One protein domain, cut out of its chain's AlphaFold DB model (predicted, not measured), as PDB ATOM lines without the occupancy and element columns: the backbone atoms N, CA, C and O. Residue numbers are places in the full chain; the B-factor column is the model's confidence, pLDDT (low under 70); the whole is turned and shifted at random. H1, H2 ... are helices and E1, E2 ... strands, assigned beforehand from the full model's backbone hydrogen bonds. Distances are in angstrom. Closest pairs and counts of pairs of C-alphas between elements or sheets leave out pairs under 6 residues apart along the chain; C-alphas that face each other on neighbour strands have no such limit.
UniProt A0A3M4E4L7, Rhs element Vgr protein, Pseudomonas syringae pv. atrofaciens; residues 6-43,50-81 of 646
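AT A GLANCE: This is residues 6 to 43 and 50 to 81 of the 646 residues of the protein "Rhs element Vgr protein" of Pseudomonas syringae pv. atrofaciens (UniProt A0A3M4E4L7). A long, twisted ribbon of two antiparallel strands, E2 and E3, makes the length of this model, with a small group of parts at each end. At one end the short strand E1 pairs beside the first residues of E2 and the one-turn helix H1 sits close by; at the other end the helix H2 lies near the ribbon, with loops around it. The printed part has 70 residues, in the order E1, H1, E2, H2, E3, and the sheet runs E1, E2, E3, antiparallel throughout. The class is mixed, helices and strands. The whole is only just loose, close to extended, with a radius of gyration of the C-alphas of 16.3 A, and its outline is a rod of 51 by 22 by 19 A.

IN THESE COORDINATES: Strand E1 holds residues 6 to 8 and begins at C-alpha 6 at (54.829, -17.223, -9.600). Helix H1, residues 20 to 23, measures 5.2 A. Strand E2, residues 24 to 34, is 26.6 A long and ends at C-alpha 34 at (33.691, -24.554, -14.789); it bends by 71 degrees at residue 28. Helix H2, residues 52 to 61, is 14.1 A long. Strand E3, residues 72 to 80, is 25.0 A long and ends at C-alpha 80 at (54.388, -13.973, -1.276).

HOW THE PARTS SIT: E1 and E2 are antiparallel neighbours, with N 7 and O 25 within hydrogen-bond range at 2.8 A. E2 and E3 are antiparallel too, at 158 degrees between their directions; N 26 and O 79 are 2.8 A apart, and N 33 and O 73 are 2.9 A apart. E1 and E3 are the edge strands, and E2 is the inner one. The sheet is only just strongly twisted, its C-alphas lying up to 4.4 A off the best plane. H1 only grazes the sheet with its residues 20 to 23; its closest C-alphas to E1 are those of Arg 23 and Glu 8, 5.4 A apart. H2 only grazes the sheet with its residues 54 to 59; its closest C-alphas to E2 are those of Leu 55 and Phe 33, 7.1 A apart. H1 and H2 are apart. In H2 every O i to N i+4 pair is within hydrogen-bond range, while H1 is too short for such a pair.

THE WHOLE: The C-alphas farthest apart are those of Thr 19 and Thr 43, at 51.3 A. Residues 44 to 49 are not printed, and C-alphas 43 and 50 are 14.2 A apart across this cut. The link from E1 to H1 is long, with 11 residues. Mean pLDDT of the printed part is 81.6; residues 39 to 43 and 65 to 69 are under 70.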
ATOM      1  N   GLY A   6      54.806 -18.603 -10.073       90.62
ATOM      2  CA  GLY A   6      54.829 -17.223  -9.600       90.62
ATOM      3  C   GLY A   6      54.064 -16.287 -10.540       90.62
ATOM      4  O   GLY A   6      54.065 -16.489 -11.754       90.62
ATOM      5  N   PHE A   7      53.435 -15.249 -10.001       91.81
ATOM      6  CA  PHE A   7      52.873 -14.149 -10.783       91.81
ATOM      7  C   PHE A   7      53.092 -12.813 -10.074       91.81
ATOM      8  O   PHE A   7      53.278 -12.767  -8.859       91.81
ATOM      9  N   GLU A   8      53.064 -11.722 -10.835       92.06
ATOM     10  CA  GLU A   8      53.051 -10.366 -10.289       92.06
ATOM     11  C   GLU A   8      51.611  -9.844 -10.251       92.06
ATOM     12  O   GLU A   8      50.917  -9.835 -11.270       92.06
ATOM     13  N   LEU A   9      51.152  -9.408  -9.079       90.62
ATOM     14  CA  LEU A   9      49.850  -8.784  -8.896       90.62
ATOM     15  C   LEU A   9      49.948  -7.293  -9.232       90.62
ATOM     16  O   LEU A   9      50.375  -6.474  -8.414       90.62
ATOM     17  N   THR A  10      49.533  -6.946 -10.445       86.12
ATOM     18  CA  THR A  10      49.408  -5.562 -10.912       86.12
ATOM     19  C   THR A  10      47.942  -5.113 -10.852       86.12
ATOM     20  O   THR A  10      47.040  -5.944 -10.775       86.12
ATOM     21  N   GLN A  11      47.687  -3.798 -10.833       87.06
ATOM     22  CA  GLN A  11      46.328  -3.212 -10.856       87.06
ATOM     23  C   GLN A  11      45.446  -3.495  -9.618       87.06
ATOM     24  O   GLN A  11      44.225  -3.363  -9.678       87.06
ATOM     25  N   HIS A  12      46.045  -3.854  -8.475       87.19
ATOM     26  CA  HIS A  12      45.330  -3.997  -7.203       87.19
ATOM     27  C   HIS A  12      45.619  -2.794  -6.277       87.19
ATOM     28  O   HIS A  12      46.786  -2.597  -5.926       87.19
ATOM     29  N   PRO A  13      44.607  -2.047  -5.781       86.75
ATOM     30  CA  PRO A  13      44.800  -0.776  -5.059       86.75
ATOM     31  C   PRO A  13      45.751  -0.843  -3.854       86.75
ATOM     32  O   PRO A  13      46.478   0.100  -3.562       86.75
ATOM     33  N   LEU A  14      45.774  -1.979  -3.149       85.88
ATOM     34  CA  LEU A  14      46.647  -2.195  -1.985       85.88
ATOM     35  C   LEU A  14      48.094  -2.603  -2.324       85.88
ATOM     36  O   LEU A  14      48.940  -2.609  -1.432       85.88
ATOM     37  N   TYR A  15      48.377  -2.999  -3.568       85.19
ATOM     38  CA  TYR A  15      49.673  -3.553  -3.984       85.19
ATOM     39  C   TYR A  15      50.347  -2.745  -5.094       85.19
ATOM     40  O   TYR A  15      51.550  -2.879  -5.278       85.19
ATOM     41  N   GLU A  16      49.619  -1.862  -5.776       82.44
ATOM     42  CA  GLU A  16      50.125  -1.038  -6.879       82.44
ATOM     43  C   GLU A  16      51.350  -0.191  -6.488       82.44
ATOM     44  O   GLU A  16      52.330  -0.153  -7.234       82.44
ATOM     45  N   LEU A  17      51.336   0.393  -5.282       84.12
ATOM     46  CA  LEU A  17      52.409   1.237  -4.737       84.12
ATOM     47  C   LEU A  17      53.499   0.466  -3.969       84.12
ATOM     48  O   LEU A  17      54.415   1.083  -3.427       84.12
ATOM     49  N   LYS A  18      53.403  -0.865  -3.868       87.06
ATOM     50  CA  LYS A  18      54.408  -1.671  -3.162       87.06
ATOM     51  C   LYS A  18      55.596  -2.013  -4.063       87.06
ATOM     52  O   LYS A  18      55.535  -1.879  -5.285       87.06
ATOM     53  N   THR A  19      56.690  -2.462  -3.449       89.12
ATOM     54  CA  THR A  19      57.890  -2.889  -4.180       89.12
ATOM     55  C   THR A  19      57.588  -4.093  -5.075       89.12
ATOM     56  O   THR A  19      56.672  -4.861  -4.787       89.12
ATOM     57  N   LEU A  20      58.377  -4.307  -6.136       86.00
ATOM     58  CA  LEU A  20      58.229  -5.472  -7.025       86.00
ATOM     59  C   LEU A  20      58.170  -6.792  -6.235       86.00
ATOM     60  O   LEU A  20      57.352  -7.659  -6.529       86.00
ATOM     61  N   GLN A  21      58.988  -6.903  -5.190       86.25
ATOM     62  CA  GLN A  21      59.055  -8.069  -4.317       86.25
ATOM     63  C   GLN A  21      57.747  -8.311  -3.545       86.25
ATOM     64  O   GLN A  21      57.292  -9.446  -3.443       86.25
ATOM     65  N   ASP A  22      57.091  -7.253  -3.063       87.62
ATOM     66  CA  ASP A  22      55.802  -7.348  -2.363       87.62
ATOM     67  C   ASP A  22      54.612  -7.621  -3.304       87.62
ATOM     68  O   ASP A  22      53.508  -7.903  -2.828       87.62
ATOM     69  N   ARG A  23      54.813  -7.492  -4.624       90.06
ATOM     70  CA  ARG A  23      53.799  -7.748  -5.661       90.06
ATOM     71  C   ARG A  23      53.906  -9.141  -6.267       90.06
ATOM     72  O   ARG A  23      53.015  -9.528  -7.014       90.06
ATOM     73  N   GLN A  24      54.958  -9.895  -5.968       92.69
ATOM     74  CA  GLN A  24      55.140 -11.242  -6.492       92.69
ATOM     75  C   GLN A  24      54.563 -12.290  -5.543       92.69
ATOM     76  O   GLN A  24      54.858 -12.310  -4.348       92.69
ATOM     77  N   PHE A  25      53.769 -13.202  -6.094       93.56
ATOM     78  CA  PHE A  25      53.086 -14.251  -5.351       93.56
ATOM     79  C   PHE A  25      53.305 -15.615  -5.991       93.56
ATOM     80  O   PHE A  25      53.243 -15.755  -7.209       93.56
ATOM     81  N   LEU A  26      53.513 -16.630  -5.159       93.81
ATOM     82  CA  LEU A  26      53.464 -18.036  -5.529       93.81
ATOM     83  C   LEU A  26      52.032 -18.551  -5.374       93.81
ATOM     84  O   LEU A  26      51.412 -18.358  -4.328       93.81
ATOM     85  N   ILE A  27      51.528 -19.249  -6.386       94.06
ATOM     86  CA  ILE A  27      50.241 -19.943  -6.314       94.06
ATOM     87  C   ILE A  27      50.439 -21.284  -5.595       94.06
ATOM     88  O   ILE A  27      51.179 -22.143  -6.075       94.06
ATOM     89  N   VAL A  28      49.768 -21.469  -4.459       91.62
ATOM     90  CA  VAL A  28      49.867 -22.664  -3.601       91.62
ATOM     91  C   VAL A  28      48.794 -23.693  -3.950       91.62
ATOM     92  O   VAL A  28      49.083 -24.885  -4.030       91.62
ATOM     93  N   ALA A  29      47.572 -23.242  -4.223       91.38
ATOM     94  CA  ALA A  29      46.456 -24.090  -4.631       91.38
ATOM     95  C   ALA A  29      45.591 -23.363  -5.665       91.38
ATOM     96  O   ALA A  29      45.479 -22.139  -5.630       91.38
ATOM     97  N   VAL A  30      44.976 -24.109  -6.585       92.50
ATOM     98  CA  VAL A  30      43.992 -23.581  -7.541       92.50
ATOM     99  C   VAL A  30      42.806 -24.531  -7.589       92.50
ATOM    100  O   VAL A  30      42.966 -25.720  -7.849       92.50
ATOM    101  N   GLU A  31      41.622 -23.981  -7.374       90.00
ATOM    102  CA  GLU A  31      40.336 -24.626  -7.576       90.00
ATOM    103  C   GLU A  31      39.687 -24.037  -8.832       90.00
ATOM    104  O   GLU A  31      39.545 -22.817  -8.975       90.00
ATOM    105  N   PHE A  32      39.297 -24.920  -9.748       87.81
ATOM    106  CA  PHE A  32      38.645 -24.564 -11.002       87.81
ATOM    107  C   PHE A  32      37.158 -24.897 -10.916       87.81
ATOM    108  O   PHE A  32      36.787 -26.057 -10.740       87.81
ATOM    109  N   PHE A  33      36.306 -23.894 -11.103       85.12
ATOM    110  CA  PHE A  33      34.860 -24.059 -11.195       85.12
ATOM    111  C   PHE A  33      34.425 -23.698 -12.608       85.12
ATOM    112  O   PHE A  33      34.514 -22.542 -13.025       85.12
ATOM    113  N   VAL A  34      33.995 -24.706 -13.365       82.19
ATOM    114  CA  VAL A  34      33.691 -24.554 -14.789       82.19
ATOM    115  C   VAL A  34      32.309 -25.106 -15.076       82.19
ATOM    116  O   VAL A  34      32.047 -26.288 -14.856       82.19
ATOM    117  N   GLN A  35      31.445 -24.261 -15.620       78.19
ATOM    118  CA  GLN A  35      30.171 -24.672 -16.184       78.19
ATOM    119  C   GLN A  35      30.188 -24.379 -17.679       78.19
ATOM    120  O   GLN A  35      30.309 -23.234 -18.098       78.19
ATOM    121  N   SER A  36      30.082 -25.425 -18.497       73.62
ATOM    122  CA  SER A  36      30.041 -25.290 -19.954       73.62
ATOM    123  C   SER A  36      28.637 -24.902 -20.436       73.62
ATOM    124  O   SER A  36      27.643 -25.380 -19.893       73.62
ATOM    125  N   ASN A  37      28.553 -24.090 -21.492       72.88
ATOM    126  CA  ASN A  37      27.314 -23.763 -22.213       72.88
ATOM    127  C   ASN A  37      26.974 -24.740 -23.350       72.88
ATOM    128  O   ASN A  37      26.087 -24.463 -24.158       72.88
ATOM    129  N   LEU A  38      27.663 -25.884 -23.442       72.38
ATOM    130  CA  LEU A  38      27.366 -26.875 -24.473       72.38
ATOM    131  C   LEU A  38      25.933 -27.439 -24.304       72.38
ATOM    132  O   LEU A  38      25.546 -27.801 -23.189       72.38
ATOM    133  N   PRO A  39      25.149 -27.599 -25.393       62.41
ATOM    134  CA  PRO A  39      23.727 -27.982 -25.329       62.41
ATOM    135  C   PRO A  39      23.440 -29.310 -24.606       62.41
ATOM    136  O   PRO A  39      22.361 -29.497 -24.052       62.41
ATOM    137  N   ILE A  40      24.421 -30.218 -24.574       60.25
ATOM    138  CA  ILE A  40      24.347 -31.551 -23.951       60.25
ATOM    139  C   ILE A  40      24.172 -31.503 -22.419       60.25
ATOM    140  O   ILE A  40      23.692 -32.469 -21.828       60.25
ATOM    141  N   GLY A  41      24.528 -30.396 -21.760       57.34
ATOM    142  CA  GLY A  41      24.409 -30.255 -20.303       57.34
ATOM    143  C   GLY A  41      23.012 -29.874 -19.799       57.34
ATOM    144  O   GLY A  41      22.729 -30.068 -18.620       57.34
ATOM    145  N   LYS A  42      22.130 -29.354 -20.667       56.72
ATOM    146  CA  LYS A  42      20.859 -28.718 -20.261       56.72
ATOM    147  C   LYS A  42      19.738 -29.702 -19.895       56.72
ATOM    148  O   LYS A  42      18.768 -29.300 -19.266       56.72
ATOM    149  N   THR A  43      19.859 -30.980 -20.261       56.09
ATOM    150  CA  THR A  43      18.807 -32.005 -20.085       56.09
ATOM    151  C   THR A  43      19.148 -33.104 -19.072       56.09
ATOM    152  O   THR A  43      18.365 -34.037 -18.895       56.09
ATOM    153  N   SER A  50      25.693 -34.533  -6.957       80.94
ATOM    154  CA  SER A  50      26.132 -33.581  -7.990       80.94
ATOM    155  C   SER A  50      26.630 -32.254  -7.395       80.94
ATOM    156  O   SER A  50      26.074 -31.743  -6.422       80.94
ATOM    157  N   LEU A  51      27.622 -31.639  -8.044       79.12
ATOM    158  CA  LEU A  51      28.190 -30.344  -7.644       79.12
ATOM    159  C   LEU A  51      27.314 -29.136  -8.041       79.12
ATOM    160  O   LEU A  51      27.720 -27.997  -7.828       79.12
ATOM    161  N   LYS A  52      26.110 -29.355  -8.600       77.25
ATOM    162  CA  LYS A  52      25.216 -28.300  -9.120       77.25
ATOM    163  C   LYS A  52      24.894 -27.245  -8.056       77.25
ATOM    164  O   LYS A  52      25.056 -26.064  -8.313       77.25
ATOM    165  N   ALA A  53      24.522 -27.676  -6.848       78.31
ATOM    166  CA  ALA A  53      24.209 -26.764  -5.746       78.31
ATOM    167  C   ALA A  53      25.427 -25.938  -5.294       78.31
ATOM    168  O   ALA A  53      25.278 -24.772  -4.939       78.31
ATOM    169  N   GLN A  54      26.634 -26.519  -5.335       80.75
ATOM    170  CA  GLN A  54      27.873 -25.805  -5.007       80.75
ATOM    171  C   GLN A  54      28.232 -24.787  -6.100       80.75
ATOM    172  O   GLN A  54      28.608 -23.664  -5.780       80.75
ATOM    173  N   LEU A  55      28.062 -25.148  -7.378       79.75
ATOM    174  CA  LEU A  55      28.271 -24.250  -8.517       79.75
ATOM    175  C   LEU A  55      27.266 -23.088  -8.528       79.75
ATOM    176  O   LEU A  55      27.681 -21.951  -8.718       79.75
ATOM    177  N   ASP A  56      25.983 -23.345  -8.251       78.19
ATOM    178  CA  ASP A  56      24.934 -22.314  -8.198       78.19
ATOM    179  C   ASP A  56      25.151 -21.344  -7.018       78.19
ATOM    180  O   ASP A  56      25.008 -20.124  -7.159       78.19
ATOM    181  N   ALA A  57      25.568 -21.864  -5.855       81.44
ATOM    182  CA  ALA A  57      25.946 -21.045  -4.703       81.44
ATOM    183  C   ALA A  57      27.174 -20.165  -5.002       81.44
ATOM    184  O   ALA A  57      27.169 -18.978  -4.678       81.44
ATOM    185  N   LEU A  58      28.197 -20.715  -5.667       80.19
ATOM    186  CA  LEU A  58      29.390 -19.967  -6.081       80.19
ATOM    187  C   LEU A  58      29.081 -18.916  -7.152       80.19
ATOM    188  O   LEU A  58      29.605 -17.809  -7.073       80.19
ATOM    189  N   GLN A  59      28.210 -19.227  -8.117       76.81
ATOM    190  CA  GLN A  59      27.764 -18.279  -9.143       76.81
ATOM    191  C   GLN A  59      27.058 -17.074  -8.504       76.81
ATOM    192  O   GLN A  59      27.321 -15.932  -8.879       76.81
ATOM    193  N   THR A  60      26.236 -17.333  -7.481       78.31
ATOM    194  CA  THR A  60      25.557 -16.299  -6.688       78.31
ATOM    195  C   THR A  60      26.553 -15.479  -5.860       78.31
ATOM    196  O   THR A  60      26.503 -14.253  -5.875       78.31
ATOM    197  N   GLN A  61      27.484 -16.135  -5.160       80.25
ATOM    198  CA  GLN A  61      28.472 -15.474  -4.300       80.25
ATOM    199  C   GLN A  61      29.468 -14.611  -5.090       80.25
ATOM    200  O   GLN A  61      29.886 -13.558  -4.611       80.25
ATOM    201  N   ALA A  62      29.849 -15.044  -6.293       77.06
ATOM    202  CA  ALA A  62      30.731 -14.304  -7.190       77.06
ATOM    203  C   ALA A  62      29.989 -13.265  -8.056       77.06
ATOM    204  O   ALA A  62      30.613 -12.649  -8.919       77.06
ATOM    205  N   SER A  63      28.678 -13.070  -7.844       79.31
ATOM    206  CA  SER A  63      27.817 -12.147  -8.602       79.31
ATOM    207  C   SER A  63      27.929 -12.317 -10.124       79.31
ATOM    208  O   SER A  63      27.890 -11.341 -10.876       79.31
ATOM    209  N   LEU A  64      28.100 -13.556 -10.588       75.31
ATOM    210  CA  LEU A  64      28.188 -13.867 -12.011       75.31
ATOM    211  C   LEU A  64      26.774 -13.872 -12.621       75.31
ATOM    212  O   LEU A  64      25.840 -14.356 -11.977       75.31
ATOM    213  N   PRO A  65      26.583 -13.358 -13.849       67.00
ATOM    214  CA  PRO A  65      25.268 -13.317 -14.478       67.00
ATOM    215  C   PRO A  65      24.662 -14.725 -14.585       67.00
ATOM    216  O   PRO A  65      25.325 -15.680 -14.994       67.00
ATOM    217  N   ALA A  66      23.393 -14.859 -14.193       61.12
ATOM    218  CA  ALA A  66      22.633 -16.093 -14.351       61.12
ATOM    219  C   ALA A  66      22.100 -16.168 -15.791       61.12
ATOM    220  O   ALA A  66      21.248 -15.368 -16.175       61.12
ATOM    221  N   GLY A  67      22.609 -17.098 -16.603       63.97
ATOM    222  CA  GLY A  67      22.217 -17.208 -18.010       63.97
ATOM    223  C   GLY A  67      22.847 -18.384 -18.759       63.97
ATOM    224  O   GLY A  67      23.578 -19.188 -18.188       63.97
ATOM    225  N   ASP A  68      22.537 -18.473 -20.056       60.50
ATOM    226  CA  ASP A  68      22.941 -19.548 -20.983       60.50
ATOM    227  C   ASP A  68      24.430 -19.518 -21.390       60.50
ATOM    228  O   ASP A  68      24.916 -20.410 -22.089       60.50
ATOM    229  N   GLU A  69      25.158 -18.500 -20.945       66.12
ATOM    230  CA  GLU A  69      26.596 -18.337 -21.114       66.12
ATOM    231  C   GLU A  69      27.282 -18.975 -19.901       66.12
ATOM    232  O   GLU A  69      27.160 -18.509 -18.772       66.12
ATOM    233  N   GLY A  70      27.935 -20.114 -20.105       73.69
ATOM    234  CA  GLY A  70      28.610 -20.847 -19.041       73.69
ATOM    235  C   GLY A  70      29.740 -20.011 -18.438       73.69
ATOM    236  O   GLY A  70      30.210 -19.057 -19.054       73.69
ATOM    237  N   PHE A  71      30.195 -20.361 -17.237       79.62
ATOM    238  CA  PHE A  71      31.202 -19.579 -16.523       79.62
ATOM    239  C   PHE A  71      32.478 -20.372 -16.244       79.62
ATOM    240  O   PHE A  71      32.474 -21.600 -16.126       79.62
ATOM    241  N   TYR A  72      33.575 -19.631 -16.103       83.94
ATOM    242  CA  TYR A  72      34.881 -20.136 -15.699       83.94
ATOM    243  C   TYR A  72      35.402 -19.283 -14.543       83.94
ATOM    244  O   TYR A  72      35.792 -18.130 -14.734       83.94
ATOM    245  N   LEU A  73      35.388 -19.843 -13.338       84.81
ATOM    246  CA  LEU A  73      35.846 -19.194 -12.115       84.81
ATOM    247  C   LEU A  73      37.068 -19.940 -11.572       84.81
ATOM    248  O   LEU A  73      37.047 -21.159 -11.422       84.81
ATOM    249  N   ASN A  74      38.120 -19.192 -11.240       86.44
ATOM    250  CA  ASN A  74      39.280 -19.722 -10.527       86.44
ATOM    251  C   ASN A  74      39.306 -19.127  -9.130       86.44
ATOM    252  O   ASN A  74      39.345 -17.903  -8.987       86.44
ATOM    253  N   ARG A  75      39.363 -19.984  -8.118       89.25
ATOM    254  CA  ARG A  75      39.759 -19.589  -6.771       89.25
ATOM    255  C   ARG A  75      41.153 -20.132  -6.537       89.25
ATOM    256  O   ARG A  75      41.422 -21.285  -6.843       89.25
ATOM    257  N   PHE A  76      42.063 -19.313  -6.043       90.38
ATOM    258  CA  PHE A  76      43.434 -19.748  -5.834       90.38
ATOM    259  C   PHE A  76      43.980 -19.161  -4.542       90.38
ATOM    260  O   PHE A  76      43.652 -18.037  -4.165       90.38
ATOM    261  N   GLU A  77      44.771 -19.968  -3.848       92.12
ATOM    262  CA  GLU A  77      45.491 -19.582  -2.643       92.12
ATOM    263  C   GLU A  77      46.903 -19.178  -3.044       92.12
ATOM    264  O   GLU A  77      47.560 -19.868  -3.832       92.12
ATOM    265  N   THR A  78      47.369 -18.049  -2.522       91.38
ATOM    266  CA  THR A  78      48.688 -17.515  -2.841       91.38
ATOM    267  C   THR A  78      49.434 -17.121  -1.582       91.38
ATOM    268  O   THR A  78      48.844 -16.746  -0.572       91.38
ATOM    269  N   GLN A  79      50.757 -17.169  -1.664       91.81
ATOM    270  CA  GLN A  79      51.652 -16.585  -0.672       91.81
ATOM    271  C   GLN A  79      52.669 -15.694  -1.377       91.81
ATOM    272  O   GLN A  79      52.872 -15.835  -2.582       91.81
ATOM    273  N   ARG A  80      53.327 -14.781  -0.660       91.75
ATOM    274  CA  ARG A  80      54.388 -13.973  -1.276       91.75
ATOM    275  C   ARG A  80      55.507 -14.872  -1.806       91.75
ATOM    276  O   ARG A  80      55.883 -15.841  -1.149       91.75
ATOM    277  N   LEU A  81      56.030 -14.544  -2.985       91.06
ATOM    278  CA  LEU A  81      57.047 -15.349  -3.665       91.06
ATOM    279  C   LEU A  81      58.393 -15.342  -2.924       91.06
ATOM    280  O   LEU A  81      59.148 -16.304  -3.010       91.06
TER     281      LEU A  81